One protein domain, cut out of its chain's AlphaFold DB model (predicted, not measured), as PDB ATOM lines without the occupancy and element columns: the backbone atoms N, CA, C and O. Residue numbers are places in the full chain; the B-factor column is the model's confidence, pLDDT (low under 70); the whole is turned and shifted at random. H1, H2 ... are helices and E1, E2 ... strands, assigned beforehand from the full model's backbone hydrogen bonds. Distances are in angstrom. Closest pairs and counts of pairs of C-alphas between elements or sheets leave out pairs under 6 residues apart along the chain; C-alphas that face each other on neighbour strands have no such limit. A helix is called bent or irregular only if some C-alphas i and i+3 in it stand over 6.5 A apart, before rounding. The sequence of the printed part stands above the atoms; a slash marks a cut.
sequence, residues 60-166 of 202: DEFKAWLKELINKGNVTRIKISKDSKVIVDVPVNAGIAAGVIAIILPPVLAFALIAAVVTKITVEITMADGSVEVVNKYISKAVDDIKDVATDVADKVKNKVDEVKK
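AT A GLANCE: This is residues 60 to 166 of the 202 residues of the protein "Nascent polypeptide-associated complex protein" of Clostridium tertium (UniProt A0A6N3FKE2). What does the domain look like? One twisted sheet of four strands is covered on one face by the helices H1 and H2, and its other face is bare. The long helix H3 packs on H2 with its residues 146 to 153 and runs away from the body as an arm, of which residues 157 to 166 stick out. What is it built of? The printed part has 107 residues, with three named helices and four named strands in the order H1 E1 E2 H2 E3 E4 H3; its class is mixed, and its sheet runs E2 E1 E3 E4, all antiparallel. How large is it? It is compact, with a radius of gyration of the C-alphas of 14.8 A and spans of 44 by 38 by 22 A.

IN THESE COORDINATES: Where does the first half lie? H1, residues 60 to 71, begins with C-alpha 60 at (-7.360, -83.577, -31.228) and is 16.0 A long. E1, residues 75 to 82, is 20.7 A long, and E2, residues 85 to 91, 18.0 A. H2, residues 97 to 112, is 23.8 A long and irregular: C-alphas 98 and 101 are 7.2 A apart. Where does the rest lie? E3, residues 118 to 127, is 27.8 A long, and E4, residues 132 to 140, 25.4 A. H3, residues 143 to 166, is 35.5 A long and ends with C-alpha 166 at (-29.055, -93.798, -7.400).

HOW THE PARTS SIT: How do the strands pair? E1 and E2 form an antiparallel hairpin, at 167 degrees, with N 80 and O 88 within hydrogen-bond range at 2.8 A. E1 and E3 are antiparallel at 152 degrees, with N 124 and O 79 at 2.8 A. E3 and E4 form a hairpin at 156 degrees, with N 121 and O 137 at 2.8 A. What is on the sheet? H1 and H2 are on the same face, making two layers, helices on one face of a sheet; H1 lies over E1 at a height over the sheet of 7.9 A and runs along the strands, at 12 degrees to E1 on the local plane. The closest C-alphas of H2 and E2 are those of Ile 104 and Val 88, 6.3 A apart. E2, H2 and E3 form a split strand-helix-strand unit, two strands running the same way with E1 between them in the sheet, and its crossover is right-handed. How do the helices meet? H1 and H2 touch at a shallow tilt of 32 degrees, opposite ways; their closest C-alphas are those of Ile 70 and Ala 97, 6.3 A apart. H2 touches H3 with residues 102 to 109 alone, at a steep tilt of 46 degrees, opposite ways; the closest C-alphas are those of Pro 106 and Val 149, 7.4 A apart. H3 is not on the sheet. Are the helix backbones complete? Each O i to N i+4 pair is within hydrogen-bond range in H1, against 8 of 12 in H2 and 19 of 20 in H3.

THE WHOLE: How far does it reach? The two C-alphas farthest apart are those of Val 117 and Lys 166, 45.5 A. Is it continuous? The printed part has no cut, and its six links between named elements are tight. Where is confidence low? The mean pLDDT of the printed part is 80.4, and it is under 70 at residues 94 to 98, 111 to 117, 141 to 146, 159 to 160 and 162 to 166.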
ATOM      1  N   ASP A  60      -7.373 -82.118 -31.132       83.94
ATOM      2  CA  ASP A  60      -7.360 -83.577 -31.228       83.94
ATOM      3  C   ASP A  60      -5.951 -84.163 -31.313       83.94
ATOM      4  O   ASP A  60      -5.653 -85.146 -30.630       83.94
ATOM      5  N   GLU A  61      -5.057 -83.551 -32.091       87.25
ATOM      6  CA  GLU A  61      -3.653 -83.969 -32.156       87.25
ATOM      7  C   GLU A  61      -2.963 -83.777 -30.802       87.25
ATOM      8  O   GLU A  61      -2.282 -84.681 -30.306       87.25
ATOM      9  N   PHE A  62      -3.224 -82.647 -30.140       88.81
ATOM     10  CA  PHE A  62      -2.728 -82.385 -28.793       88.81
ATOM     11  C   PHE A  62      -3.280 -83.391 -27.762       88.81
ATOM     12  O   PHE A  62      -2.532 -83.919 -26.931       88.81
ATOM     13  N   LYS A  63      -4.578 -83.713 -27.834       88.00
ATOM     14  CA  LYS A  63      -5.250 -84.729 -27.003       88.00
ATOM     15  C   LYS A  63      -4.646 -86.116 -27.224       88.00
ATOM     16  O   LYS A  63      -4.392 -86.832 -26.253       88.00
ATOM     17  N   ALA A  64      -4.406 -86.496 -28.477       89.75
ATOM     18  CA  ALA A  64      -3.795 -87.770 -28.837       89.75
ATOM     19  C   ALA A  64      -2.358 -87.868 -28.310       89.75
ATOM     20  O   ALA A  64      -2.005 -88.871 -27.687       89.75
ATOM     21  N   TRP A  65      -1.572 -86.802 -28.467       91.06
ATOM     22  CA  TRP A  65      -0.213 -86.715 -27.939       91.06
ATOM     23  C   TRP A  65      -0.177 -86.868 -26.411       91.06
ATOM     24  O   TRP A  65       0.576 -87.697 -25.897       91.06
ATOM     25  N   LEU A  66      -1.040 -86.151 -25.676       90.56
ATOM     26  CA  LEU A  66      -1.170 -86.311 -24.220       90.56
ATOM     27  C   LEU A  66      -1.543 -87.746 -23.835       90.56
ATOM     28  O   LEU A  66      -0.987 -88.301 -22.890       90.56
ATOM     29  N   LYS A  67      -2.481 -88.363 -24.564       88.94
ATOM     30  CA  LYS A  67      -2.921 -89.740 -24.309       88.94
ATOM     31  C   LYS A  67      -1.793 -90.739 -24.502       88.94
ATOM     32  O   LYS A  67      -1.627 -91.622 -23.669       88.94
ATOM     33  N   GLU A  68      -1.018 -90.608 -25.571       89.88
ATOM     34  CA  GLU A  68       0.129 -91.478 -25.817       89.88
ATOM     35  C   GLU A  68       1.193 -91.311 -24.729       89.88
ATOM     36  O   GLU A  68       1.682 -92.298 -24.180       89.88
ATOM     37  N   LEU A  69       1.498 -90.062 -24.370       89.56
ATOM     38  CA  LEU A  69       2.446 -89.724 -23.316       89.56
ATOM     39  C   LEU A  69       2.042 -90.336 -21.968       89.56
ATOM     40  O   LEU A  69       2.861 -90.972 -21.310       89.56
ATOM     41  N   ILE A  70       0.769 -90.224 -21.589       88.31
ATOM     42  CA  ILE A  70       0.239 -90.813 -20.354       88.31
ATOM     43  C   ILE A  70       0.229 -92.346 -20.432       88.31
ATOM     44  O   ILE A  70       0.611 -93.014 -19.473       88.31
ATOM     45  N   ASN A  71      -0.164 -92.921 -21.572       87.12
ATOM     46  CA  ASN A  71      -0.226 -94.372 -21.764       87.12
ATOM     47  C   ASN A  71       1.151 -95.046 -21.711       87.12
ATOM     48  O   ASN A  71       1.229 -96.219 -21.354       87.12
ATOM     49  N   LYS A  72       2.234 -94.320 -22.027       86.12
ATOM     50  CA  LYS A  72       3.607 -94.806 -21.819       86.12
ATOM     51  C   LYS A  72       3.922 -95.057 -20.340       86.12
ATOM     52  O   LYS A  72       4.862 -95.783 -20.044       86.12
ATOM     53  N   GLY A  73       3.155 -94.476 -19.412       82.38
ATOM     54  CA  GLY A  73       3.230 -94.762 -17.977       82.38
ATOM     55  C   GLY A  73       4.462 -94.202 -17.259       82.38
ATOM     56  O   GLY A  73       4.573 -94.359 -16.049       82.38
ATOM     57  N   ASN A  74       5.367 -93.525 -17.972       85.75
ATOM     58  CA  ASN A  74       6.592 -92.950 -17.406       85.75
ATOM     59  C   ASN A  74       6.424 -91.496 -16.929       85.75
ATOM     60  O   ASN A  74       7.405 -90.824 -16.637       85.75
ATOM     61  N   VAL A  75       5.200 -90.971 -16.887       90.56
ATOM     62  CA  VAL A  75       4.933 -89.563 -16.562       90.56
ATOM     63  C   VAL A  75       4.306 -89.467 -15.182       90.56
ATOM     64  O   VAL A  75       3.338 -90.165 -14.906       90.56
ATOM     65  N   THR A  76       4.834 -88.583 -14.337       91.81
ATOM     66  CA  THR A  76       4.381 -88.368 -12.953       91.81
ATOM     67  C   THR A  76       3.694 -87.025 -12.749       91.81
ATOM     68  O   THR A  76       2.852 -86.896 -11.858       91.81
ATOM     69  N   ARG A  77       4.005 -86.013 -13.563       92.56
ATOM     70  CA  ARG A  77       3.368 -84.691 -13.508       92.56
ATOM     71  C   ARG A  77       3.373 -84.030 -14.878       92.56
ATOM     72  O   ARG A  77       4.355 -84.124 -15.609       92.56
ATOM     73  N   ILE A  78       2.279 -83.345 -15.196       94.25
ATOM     74  CA  ILE A  78       2.162 -82.487 -16.374       94.25
ATOM     75  C   ILE A  78       1.816 -81.082 -15.902       94.25
ATOM     76  O   ILE A  78       0.805 -80.875 -15.227       94.25
ATOM     77  N   LYS A  79       2.637 -80.114 -16.294       95.06
ATOM     78  CA  LYS A  79       2.433 -78.694 -16.025       95.06
ATOM     79  C   LYS A  79       2.422 -77.930 -17.340       95.06
ATOM     80  O   LYS A  79       3.268 -78.150 -18.195       95.06
ATOM     81  N   ILE A  80       1.447 -77.048 -17.524       94.19
ATOM     82  CA  ILE A  80       1.302 -76.244 -18.739       94.19
ATOM     83  C   ILE A  80       1.317 -74.775 -18.367       94.19
ATOM     84  O   ILE A  80       0.591 -74.344 -17.467       94.19
ATOM     85  N   SER A  81       2.113 -74.012 -19.106       91.81
ATOM     86  CA  SER A  81       2.259 -72.573 -18.944       91.81
ATOM     87  C   SER A  81       2.034 -71.843 -20.268       91.81
ATOM     88  O   SER A  81       2.371 -72.348 -21.338       91.81
ATOM     89  N   LYS A  82       1.491 -70.630 -20.189       86.19
ATOM     90  CA  LYS A  82       1.370 -69.680 -21.300       86.19
ATOM     91  C   LYS A  82       1.835 -68.314 -20.812       86.19
ATOM     92  O   LYS A  82       1.439 -67.906 -19.727       86.19
ATOM     93  N   ASP A  83       2.684 -67.634 -21.578       84.00
ATOM     94  CA  ASP A  83       3.203 -66.297 -21.240       84.00
ATOM     95  C   ASP A  83       3.758 -66.210 -19.801       84.00
ATOM     96  O   ASP A  83       3.498 -65.268 -19.058       84.00
ATOM     97  N   SER A  84       4.503 -67.241 -19.382       80.19
ATOM     98  CA  SER A  84       5.055 -67.404 -18.020       80.19
ATOM     99  C   SER A  84       4.026 -67.587 -16.893       80.19
ATOM    100  O   SER A  84       4.395 -67.624 -15.720       80.19
ATOM    101  N   LYS A  85       2.741 -67.756 -17.218       88.38
ATOM    102  CA  LYS A  85       1.677 -68.093 -16.269       88.38
ATOM    103  C   LYS A  85       1.334 -69.575 -16.356       88.38
ATOM    104  O   LYS A  85       0.993 -70.074 -17.425       88.38
ATOM    105  N   VAL A  86       1.366 -70.265 -15.221       92.44
ATOM    106  CA  VAL A  86       0.910 -71.656 -15.116       92.44
ATOM    107  C   VAL A  86      -0.612 -71.694 -15.240       92.44
ATOM    108  O   VAL A  86      -1.317 -70.995 -14.509       92.44
ATOM    109  N   ILE A  87      -1.111 -72.495 -16.176       91.12
ATOM    110  CA  ILE A  87      -2.545 -72.666 -16.448       91.12
ATOM    111  C   ILE A  87      -3.053 -74.049 -16.034       91.12
ATOM    112  O   ILE A  87      -4.242 -74.215 -15.776       91.12
ATOM    113  N   VAL A  88      -2.154 -75.032 -15.955       92.38
ATOM    114  CA  VAL A  88      -2.436 -76.416 -15.566       92.38
ATOM    115  C   VAL A  88      -1.241 -76.952 -14.788       92.38
ATOM    116  O   VAL A  88      -0.106 -76.762 -15.211       92.38
ATOM    117  N   ASP A  89      -1.489 -77.656 -13.689       93.00
ATOM    118  CA  ASP A  89      -0.491 -78.451 -12.965       93.00
ATOM    119  C   ASP A  89      -1.204 -79.666 -12.367       93.00
ATOM    120  O   ASP A  89      -2.050 -79.523 -11.481       93.00
ATOM    121  N   VAL A  90      -0.943 -80.851 -12.921       91.12
ATOM    122  CA  VAL A  90      -1.670 -82.078 -12.578       91.12
ATOM    123  C   VAL A  90      -0.689 -83.232 -12.359       91.12
ATOM    124  O   VAL A  90       0.111 -83.535 -13.249       91.12
ATOM    125  N   PRO A  91      -0.758 -83.930 -11.209       89.75
ATOM    126  CA  PRO A  91      -0.037 -85.180 -11.012       89.75
ATOM    127  C   PRO A  91      -0.682 -86.312 -11.824       89.75
ATOM    128  O   PRO A  91      -1.902 -86.492 -11.827       89.75
ATOM    129  N   VAL A  92       0.148 -87.107 -12.491       86.75
ATOM    130  CA  VAL A  92      -0.247 -88.231 -13.347       86.75
ATOM    131  C   VAL A  92       0.127 -89.530 -12.640       86.75
ATOM    132  O   VAL A  92       1.096 -90.200 -12.967       86.75
ATOM    133  N   ASN A  93      -0.638 -89.879 -11.609       78.69
ATOM    134  CA  ASN A  93      -0.450 -91.145 -10.900       78.69
ATOM    135  C   ASN A  93      -1.123 -92.294 -11.675       78.69
ATOM    136  O   ASN A  93      -2.147 -92.085 -12.334       78.69
ATOM    137  N   ALA A  94      -0.622 -93.527 -11.523       65.12
ATOM    138  CA  ALA A  94      -1.101 -94.722 -12.237       65.12
ATOM    139  C   ALA A  94      -2.621 -95.001 -12.114       65.12
ATOM    140  O   ALA A  94      -3.198 -95.642 -12.985       65.12
ATOM    141  N   GLY A  95      -3.293 -94.488 -11.074       65.75
ATOM    142  CA  GLY A  95      -4.748 -94.622 -10.881       65.75
ATOM    143  C   GLY A  95      -5.616 -93.502 -11.478       65.75
ATOM    144  O   GLY A  95      -6.835 -93.636 -11.500       65.75
ATOM    145  N   ILE A  96      -5.026 -92.392 -11.944       66.38
ATOM    146  CA  ILE A  96      -5.757 -91.175 -12.370       66.38
ATOM    147  C   ILE A  96      -5.586 -90.897 -13.876       66.38
ATOM    148  O   ILE A  96      -6.342 -90.114 -14.451       66.38
ATOM    149  N   ALA A  97      -4.658 -91.586 -14.545       67.38
ATOM    150  CA  ALA A  97      -4.286 -91.405 -15.953       67.38
ATOM    151  C   ALA A  97      -5.467 -91.194 -16.930       67.38
ATOM    152  O   ALA A  97      -5.435 -90.274 -17.746       67.38
ATOM    153  N   ALA A  98      -6.551 -91.970 -16.808       67.50
ATOM    154  CA  ALA A  98      -7.720 -91.874 -17.693       67.50
ATOM    155  C   ALA A  98      -8.505 -90.546 -17.572       67.50
ATOM    156  O   ALA A  98      -9.247 -90.168 -18.480       67.50
ATOM    157  N   GLY A  99      -8.367 -89.835 -16.449       81.75
ATOM    158  CA  GLY A  99      -9.062 -88.578 -16.166       81.75
ATOM    159  C   GLY A  99      -8.224 -87.322 -16.400       81.75
ATOM    160  O   GLY A  99      -8.802 -86.250 -16.567       81.75
ATOM    161  N   VAL A 100      -6.894 -87.445 -16.448       85.00
ATOM    162  CA  VAL A 100      -5.963 -86.304 -16.509       85.00
ATOM    163  C   VAL A 100      -6.261 -85.399 -17.706       85.00
ATOM    164  O   VAL A 100      -6.393 -84.193 -17.541       85.00
ATOM    165  N   ILE A 101      -6.475 -85.966 -18.895       86.25
ATOM    166  CA  ILE A 101      -6.755 -85.193 -20.119       86.25
ATOM    167  C   ILE A 101      -8.004 -84.308 -19.967       86.25
ATOM    168  O   ILE A 101      -8.014 -83.169 -20.429       86.25
ATOM    169  N   ALA A 102      -9.035 -84.795 -19.270       85.31
ATOM    170  CA  ALA A 102     -10.267 -84.041 -19.037       85.31
ATOM    171  C   ALA A 102     -10.073 -82.857 -18.071       85.31
ATOM    172  O   ALA A 102     -10.880 -81.933 -18.078       85.31
ATOM    173  N   ILE A 103      -9.015 -82.877 -17.256       87.06
ATOM    174  CA  ILE A 103      -8.619 -81.761 -16.385       87.06
ATOM    175  C   ILE A 103      -7.772 -80.753 -17.174       87.06
ATOM    176  O   ILE A 103      -7.907 -79.549 -16.981       87.06
ATOM    177  N   ILE A 104      -6.919 -81.241 -18.079       88.88
ATOM    178  CA  ILE A 104      -5.978 -80.421 -18.851       88.88
ATOM    179  C   ILE A 104      -6.672 -79.617 -19.962       88.88
ATOM    180  O   ILE A 104      -6.381 -78.435 -20.132       88.88
ATOM    181  N   LEU A 105      -7.564 -80.238 -20.742       87.75
ATOM    182  CA  LEU A 105      -8.109 -79.615 -21.956       87.75
ATOM    183  C   LEU A 105      -8.928 -78.334 -21.699       87.75
ATOM    184  O   LEU A 105      -8.654 -77.336 -22.369       87.75
ATOM    185  N   PRO A 106      -9.887 -78.286 -20.751       85.81
ATOM    186  CA  PRO A 106     -10.723 -77.099 -20.554       85.81
ATOM    187  C   PRO A 106      -9.951 -75.791 -20.287       85.81
ATOM    188  O   PRO A 106     -10.217 -74.807 -20.983       85.81
ATOM    189  N   PRO A 107      -8.980 -75.726 -19.349       85.31
ATOM    190  CA  PRO A 107      -8.203 -74.506 -19.140       85.31
ATOM    191  C   PRO A 107      -7.347 -74.151 -20.361       85.31
ATOM    192  O   PRO A 107      -7.301 -72.981 -20.732       85.31
ATOM    193  N   VAL A 108      -6.732 -75.125 -21.042       85.81
ATOM    194  CA  VAL A 108      -5.957 -74.870 -22.273       85.81
ATOM    195  C   VAL A 108      -6.831 -74.216 -23.353       85.81
ATOM    196  O   VAL A 108      -6.423 -73.222 -23.957       85.81
ATOM    197  N   LEU A 109      -8.062 -74.702 -23.538       80.62
ATOM    198  CA  LEU A 109      -9.021 -74.141 -24.494       80.62
ATOM    199  C   LEU A 109      -9.514 -72.745 -24.110       80.62
ATOM    200  O   LEU A 109      -9.610 -71.874 -24.975       80.62
ATOM    201  N   ALA A 110      -9.781 -72.497 -22.826       77.94
ATOM    202  CA  ALA A 110     -10.189 -71.175 -22.347       77.94
ATOM    203  C   ALA A 110      -9.144 -70.096 -22.691       77.94
ATOM    204  O   ALA A 110      -9.498 -68.987 -23.090       77.94
ATOM    205  N   PHE A 111      -7.854 -70.439 -22.618       69.69
ATOM    206  CA  PHE A 111      -6.761 -69.552 -23.022       69.69
ATOM    207  C   PHE A 111      -6.566 -69.439 -24.542       69.69
ATOM    208  O   PHE A 111      -5.958 -68.462 -24.996       69.69
ATOM    209  N   ALA A 112      -7.066 -70.398 -25.326       63.91
ATOM    210  CA  ALA A 112      -7.008 -70.383 -26.787       63.91
ATOM    211  C   ALA A 112      -8.089 -69.489 -27.423       63.91
ATOM    212  O   ALA A 112      -7.870 -68.931 -28.496       63.91
ATOM    213  N   LEU A 113      -9.224 -69.272 -26.746       58.81
ATOM    214  CA  LEU A 113     -10.321 -68.420 -27.234       58.81
ATOM    215  C   LEU A 113      -9.931 -66.945 -27.442       58.81
ATOM    216  O   LEU A 113     -10.594 -66.248 -28.208       58.81
ATOM    217  N   ILE A 114      -8.859 -66.483 -26.792       54.41
ATOM    218  CA  ILE A 114      -8.415 -65.080 -26.797       54.41
ATOM    219  C   ILE A 114      -7.464 -64.778 -27.981       54.41
ATOM    220  O   ILE A 114      -7.252 -63.615 -28.310       54.41
ATOM    221  N   ALA A 115      -6.920 -65.790 -28.673       51.66
ATOM    222  CA  ALA A 115      -5.955 -65.607 -29.766       51.66
ATOM    223  C   ALA A 115      -6.552 -66.004 -31.132       51.66
ATOM    224  O   ALA A 115      -7.033 -67.119 -31.310       51.66
ATOM    225  N   ALA A 116      -6.515 -65.098 -32.113       52.16
ATOM    226  CA  ALA A 116      -7.189 -65.262 -33.408       52.16
ATOM    227  C   ALA A 116      -6.483 -66.197 -34.415       52.16
ATOM    228  O   ALA A 116      -7.050 -66.450 -35.473       52.16
ATOM    229  N   VAL A 117      -5.273 -66.698 -34.126       60.75
ATOM    230  CA  VAL A 117      -4.448 -67.412 -35.126       60.75
ATOM    231  C   VAL A 117      -3.895 -68.740 -34.585       60.75
ATOM    232  O   VAL A 117      -4.339 -69.791 -35.031       60.75
ATOM    233  N   VAL A 118      -2.996 -68.738 -33.594       73.44
ATOM    234  CA  VAL A 118      -2.433 -69.952 -32.962       73.44
ATOM    235  C   VAL A 118      -2.004 -69.617 -31.531       73.44
ATOM    236  O   VAL A 118      -1.466 -68.538 -31.288       73.44
ATOM    237  N   THR A 119      -2.220 -70.523 -30.574       78.50
ATOM    238  CA  THR A 119      -1.748 -70.339 -29.193       78.50
ATOM    239  C   THR A 119      -0.502 -71.170 -28.927       78.50
ATOM    240  O   THR A 119      -0.543 -72.396 -29.002       78.50
ATOM    241  N   LYS A 120       0.594 -70.508 -28.551       84.62
ATOM    242  CA  LYS A 120       1.781 -71.175 -28.012       84.62
ATOM    243  C   LYS A 120       1.565 -71.514 -26.535       84.62
ATOM    244  O   LYS A 120       1.189 -70.643 -25.751       84.62
ATOM    245  N   ILE A 121       1.838 -72.759 -26.163       88.50
ATOM    246  CA  ILE A 121       1.902 -73.227 -24.778       88.50
ATOM    247  C   ILE A 121       3.219 -73.964 -24.539       88.50
ATOM    248  O   ILE A 121       3.806 -74.542 -25.457       88.50
ATOM    249  N   THR A 122       3.664 -73.977 -23.293       91.44
ATOM    250  CA  THR A 122       4.832 -74.734 -22.844       91.44
ATOM    251  C   THR A 122       4.358 -75.843 -21.920       91.44
ATOM    252  O   THR A 122       3.695 -75.564 -20.924       91.44
ATOM    253  N   VAL A 123       4.675 -77.090 -22.261       93.75
ATOM    254  CA  VAL A 123       4.323 -78.284 -21.493       93.75
ATOM    255  C   VAL A 123       5.582 -78.832 -20.832       93.75
ATOM    256  O   VAL A 123       6.512 -79.259 -21.510       93.75
ATOM    257  N   GLU A 124       5.608 -78.805 -19.508       94.25
ATOM    258  CA  GLU A 124       6.626 -79.416 -18.661       94.25
ATOM    259  C   GLU A 124       6.130 -80.799 -18.220       94.25
ATOM    260  O   GLU A 124       5.057 -80.933 -17.620       94.25
ATOM    261  N   ILE A 125       6.909 -81.829 -18.525       94.62
ATOM    262  CA  ILE A 125       6.617 -83.228 -18.223       94.62
ATOM    263  C   ILE A 125       7.664 -83.703 -17.232       94.62
ATOM    264  O   ILE A 125       8.850 -83.738 -17.547       94.62
ATOM    265  N   THR A 126       7.234 -84.086 -16.037       93.56
ATOM    266  CA  THR A 126       8.104 -84.760 -15.074       93.56
ATOM    267  C   THR A 126       7.939 -86.261 -15.241       93.56
ATOM    268  O   THR A 126       6.816 -86.772 -15.203       93.56
ATOM    269  N   MET A 127       9.050 -86.962 -15.438       92.00
ATOM    270  CA  MET A 127       9.071 -88.413 -15.578       92.00
ATOM    271  C   MET A 127       9.184 -89.126 -14.225       92.00
ATOM    272  O   MET A 127       9.342 -88.497 -13.176       92.00
ATOM    273  N   ALA A 128       9.079 -90.456 -14.229       89.00
ATOM    274  CA  ALA A 128       9.238 -91.273 -13.024       89.00
ATOM    275  C   ALA A 128      10.689 -91.341 -12.519       89.00
ATOM    276  O   ALA A 128      10.908 -91.498 -11.320       89.00
ATOM    277  N   ASP A 129      11.670 -91.177 -13.409       89.12
ATOM    278  CA  ASP A 129      13.098 -91.105 -13.070       89.12
ATOM    279  C   ASP A 129      13.537 -89.724 -12.543       89.12
ATOM    280  O   ASP A 129      14.700 -89.527 -12.195       89.12
ATOM    281  N   GLY A 130      12.604 -88.768 -12.463       87.00
ATOM    282  CA  GLY A 130      12.856 -87.399 -12.018       87.00
ATOM    283  C   GLY A 130      13.375 -86.461 -13.107       87.00
ATOM    284  O   GLY A 130      13.564 -85.276 -12.829       87.00
ATOM    285  N   SER A 131      13.579 -86.942 -14.338       91.38
ATOM    286  CA  SER A 131      13.901 -86.071 -15.468       91.38
ATOM    287  C   SER A 131      12.712 -85.177 -15.838       91.38
ATOM    288  O   SER A 131      11.545 -85.500 -15.585       91.38
ATOM    289  N   VAL A 132      13.020 -84.007 -16.404       92.50
ATOM    290  CA  VAL A 132      12.022 -83.022 -16.831       92.50
ATOM    291  C   VAL A 132      12.218 -82.722 -18.308       92.50
ATOM    292  O   VAL A 132      13.266 -82.220 -18.712       92.50
ATOM    293  N   GLU A 133      11.187 -82.992 -19.099       89.62
ATOM    294  CA  GLU A 133      11.123 -82.615 -20.506       89.62
ATOM    295  C   GLU A 133      10.242 -81.383 -20.685       89.62
ATOM    296  O   GLU A 133       9.149 -81.289 -20.127       89.62
ATOM    297  N   VAL A 134      10.714 -80.431 -21.489       91.50
ATOM    298  CA  VAL A 134       9.981 -79.203 -21.803       91.50
ATOM    299  C   VAL A 134       9.679 -79.176 -23.291       91.50
ATOM    300  O   VAL A 134      10.587 -79.140 -24.121       91.50
ATOM    301  N   VAL A 135       8.392 -79.172 -23.630       89.50
ATOM    302  CA  VAL A 135       7.902 -79.224 -25.008       89.50
ATOM    303  C   VAL A 135       7.060 -77.988 -25.290       89.50
ATOM    304  O   VAL A 135       6.054 -77.734 -24.629       89.50
ATOM    305  N   ASN A 136       7.451 -77.208 -26.297       87.44
ATOM    306  CA  ASN A 136       6.625 -76.109 -26.793       87.44
ATOM    307  C   ASN A 136       5.627 -76.643 -27.822       87.44
ATOM    308  O   ASN A 136       6.018 -77.319 -28.772       87.44
ATOM    309  N   LYS A 137       4.347 -76.324 -27.636       86.88
ATOM    310  CA  LYS A 137       3.249 -76.732 -28.515       86.88
ATOM    311  C   LYS A 137       2.513 -75.508 -29.041       86.88
ATOM    312  O   LYS A 137       2.358 -74.512 -28.336       86.88
ATOM    313  N   TYR A 138       2.057 -75.600 -30.282       84.69
ATOM    314  CA  TYR A 138       1.339 -74.548 -30.989       84.69
ATOM    315  C   TYR A 138      -0.033 -75.097 -31.352       84.69
ATOM    316  O   TYR A 138      -0.126 -75.947 -32.224       84.69
ATOM    317  N   ILE A 139      -1.078 -74.657 -30.656       82.00
ATOM    318  CA  ILE A 139      -2.430 -75.200 -30.820       82.00
ATOM    319  C   ILE A 139      -3.246 -74.258 -31.704       82.00
ATOM    320  O   ILE A 139      -3.394 -73.071 -31.377       82.00
ATOM    321  N   SER A 140      -3.758 -74.772 -32.823       75.88
ATOM    322  CA  SER A 140      -4.686 -74.054 -33.700       75.88
ATOM    323  C   SER A 140      -6.130 -74.234 -33.234       75.88
ATOM    324  O   SER A 140      -6.509 -75.223 -32.608       75.88
ATOM    325  N   LYS A 141      -6.951 -73.218 -33.495       66.88
ATOM    326  CA  LYS A 141      -8.359 -73.194 -33.101       66.88
ATOM    327  C   LYS A 141      -9.209 -73.892 -34.161       66.88
ATOM    328  O   LYS A 141      -9.308 -73.382 -35.275       66.88
ATOM    329  N   ALA A 142      -9.921 -74.949 -33.782       62.78
ATOM    330  CA  ALA A 142     -11.097 -75.415 -34.513       62.78
ATOM    331  C   ALA A 142     -12.354 -75.250 -33.642       62.78
ATOM    332  O   ALA A 142     -12.341 -75.471 -32.432       62.78
ATOM    333  N   VAL A 143     -13.440 -74.765 -34.252       59.00
ATOM    334  CA  VAL A 143     -14.718 -74.506 -33.559       59.00
ATOM    335  C   VAL A 143     -15.412 -75.811 -33.159       59.00
ATOM    336  O   VAL A 143     -16.167 -75.825 -32.189       59.00
ATOM    337  N   ASP A 144     -15.149 -76.897 -33.880       67.19
ATOM    338  CA  ASP A 144     -15.763 -78.197 -33.623       67.19
ATOM    339  C   ASP A 144     -15.142 -78.889 -32.399       67.19
ATOM    340  O   ASP A 144     -15.886 -79.314 -31.518       67.19
ATOM    341  N   ASP A 145     -13.822 -78.798 -32.218       66.88
ATOM    342  CA  ASP A 145     -13.111 -79.311 -31.036       66.88
ATOM    343  C   ASP A 145     -13.652 -78.739 -29.705       66.88
ATOM    344  O   ASP A 145     -13.649 -79.400 -28.663       66.88
ATOM    345  N   ILE A 146     -14.149 -77.495 -29.718       67.94
ATOM    346  CA  ILE A 146     -14.754 -76.853 -28.538       67.94
ATOM    347  C   ILE A 146     -16.101 -77.496 -28.189       67.94
ATOM    348  O   ILE A 146     -16.412 -77.660 -27.006       67.94
ATOM    349  N   LYS A 147     -16.910 -77.841 -29.198       73.06
ATOM    350  CA  LYS A 147     -18.208 -78.492 -28.977       73.06
ATOM    351  C   LYS A 147     -18.004 -79.872 -28.366       73.06
ATOM    352  O   LYS A 147     -18.683 -80.188 -27.394       73.06
ATOM    353  N   ASP A 148     -17.026 -80.617 -28.867       74.00
ATOM    354  CA  ASP A 148     -16.747 -81.982 -28.426       74.00
ATOM    355  C   ASP A 148     -16.266 -82.038 -26.971       74.00
ATOM    356  O   ASP A 148     -16.716 -82.872 -26.181       74.00
ATOM    357  N   VAL A 149     -15.409 -81.096 -26.554       72.50
ATOM    358  CA  VAL A 149     -15.017 -80.997 -25.138       72.50
ATOM    359  C   VAL A 149     -16.201 -80.596 -24.257       72.50
ATOM    360  O   VAL A 149     -16.346 -81.118 -23.149       72.50
ATOM    361  N   ALA A 150     -17.071 -79.698 -24.726       76.62
ATOM    362  CA  ALA A 150     -18.259 -79.305 -23.974       76.62
ATOM    363  C   ALA A 150     -19.241 -80.477 -23.789       76.62
ATOM    364  O   ALA A 150     -19.768 -80.654 -22.687       76.62
ATOM    365  N   THR A 151     -19.446 -81.304 -24.821       78.94
ATOM    366  CA  THR A 151     -20.270 -82.518 -24.727       78.94
ATOM    367  C   THR A 151     -19.642 -83.560 -23.804       78.94
ATOM    368  O   THR A 151     -20.327 -84.045 -22.906       78.94
ATOM    369  N   ASP A 152     -18.331 -83.817 -23.916       74.69
ATOM    370  CA  ASP A 152     -17.610 -84.778 -23.065       74.69
ATOM    371  C   ASP A 152     -17.732 -84.426 -21.569       74.69
ATOM    372  O   ASP A 152     -17.921 -85.296 -20.711       74.69
ATOM    373  N   VAL A 153     -17.621 -83.137 -21.230       75.31
ATOM    374  CA  VAL A 153     -17.779 -82.663 -19.847       75.31
ATOM    375  C   VAL A 153     -19.230 -82.799 -19.391       75.31
ATOM    376  O   VAL A 153     -19.471 -83.292 -18.285       75.31
ATOM    377  N   ALA A 154     -20.195 -82.402 -20.225       79.25
ATOM    378  CA  ALA A 154     -21.614 -82.502 -19.901       79.25
ATOM    379  C   ALA A 154     -22.038 -83.956 -19.632       79.25
ATOM    380  O   ALA A 154     -22.681 -84.226 -18.615       79.25
ATOM    381  N   ASP A 155     -21.610 -84.899 -20.473       77.19
ATOM    382  CA  ASP A 155     -21.915 -86.323 -20.318       77.19
ATOM    383  C   ASP A 155     -21.279 -86.908 -19.054       77.19
ATOM    384  O   ASP A 155     -21.927 -87.633 -18.292       77.19
ATOM    385  N   LYS A 156     -20.024 -86.550 -18.760       71.00
ATOM    386  CA  LYS A 156     -19.319 -87.035 -17.566       71.00
ATOM    387  C   LYS A 156     -19.934 -86.501 -16.267       71.00
ATOM    388  O   LYS A 156     -19.982 -87.229 -15.274       71.00
ATOM    389  N   VAL A 157     -20.427 -85.258 -16.265       76.75
ATOM    390  CA  VAL A 157     -21.157 -84.672 -15.127       76.75
ATOM    391  C   VAL A 157     -22.527 -85.326 -14.971       76.75
ATOM    392  O   VAL A 157     -22.892 -85.699 -13.857       76.75
ATOM    393  N   LYS A 158     -23.261 -85.519 -16.070       76.31
ATOM    394  CA  LYS A 158     -24.582 -86.153 -16.055       76.31
ATOM    395  C   LYS A 158     -24.515 -87.577 -15.497       76.31
ATOM    396  O   LYS A 158     -25.222 -87.882 -14.542       76.31
ATOM    397  N   ASN A 159     -23.576 -88.387 -15.987       69.50
ATOM    398  CA  ASN A 159     -23.396 -89.769 -15.534       69.50
ATOM    399  C   ASN A 159     -23.050 -89.859 -14.037       69.50
ATOM    400  O   ASN A 159     -23.646 -90.659 -13.320       69.50
ATOM    401  N   LYS A 160     -22.157 -88.996 -13.529       66.00
ATOM    402  CA  LYS A 160     -21.826 -88.971 -12.093       66.00
ATOM    403  C   LYS A 160     -22.974 -88.467 -11.214       66.00
ATOM    404  O   LYS A 160     -23.146 -88.955 -10.103       66.00
ATOM    405  N   VAL A 161     -23.755 -87.488 -11.675       70.62
ATOM    406  CA  VAL A 161     -24.933 -86.999 -10.934       70.62
ATOM    407  C   VAL A 161     -26.018 -88.074 -10.867       70.62
ATOM    408  O   VAL A 161     -26.662 -88.221  -9.827       70.62
ATOM    409  N   ASP A 162     -26.201 -88.840 -11.939       67.00
ATOM    410  CA  ASP A 162     -27.170 -89.932 -11.979       67.00
ATOM    411  C   ASP A 162     -26.735 -91.124 -11.106       67.00
ATOM    412  O   ASP A 162     -27.577 -91.700 -10.416       67.00
ATOM    413  N   GLU A 163     -25.434 -91.440 -11.030       59.38
ATOM    414  CA  GLU A 163     -24.886 -92.427 -10.081       59.38
ATOM    415  C   GLU A 163     -25.095 -92.003  -8.616       59.38
ATOM    416  O   GLU A 163     -25.629 -92.771  -7.816       59.38
ATOM    417  N   VAL A 164     -24.790 -90.747  -8.267       59.91
ATOM    418  CA  VAL A 164     -24.956 -90.232  -6.891       59.91
ATOM    419  C   VAL A 164     -26.431 -90.144  -6.472       59.91
ATOM    420  O   VAL A 164     -26.758 -90.328  -5.298       59.91
ATOM    421  N   LYS A 165     -27.353 -89.894  -7.412       55.88
ATOM    422  CA  LYS A 165     -28.799 -89.958  -7.140       55.88
ATOM    423  C   LYS A 165     -29.289 -91.387  -6.908       55.88
ATOM    424  O   LYS A 165     -30.243 -91.570  -6.153       55.88
ATOM    425  N   LYS A 166     -28.655 -92.390  -7.521       50.72
ATOM    426  CA  LYS A 166     -29.055 -93.798  -7.400       50.72
ATOM    427  C   LYS A 166     -28.687 -94.390  -6.036       50.72
ATOM    428  O   LYS A 166     -29.504 -95.108  -5.464       50.72
TER     429      LYS A 166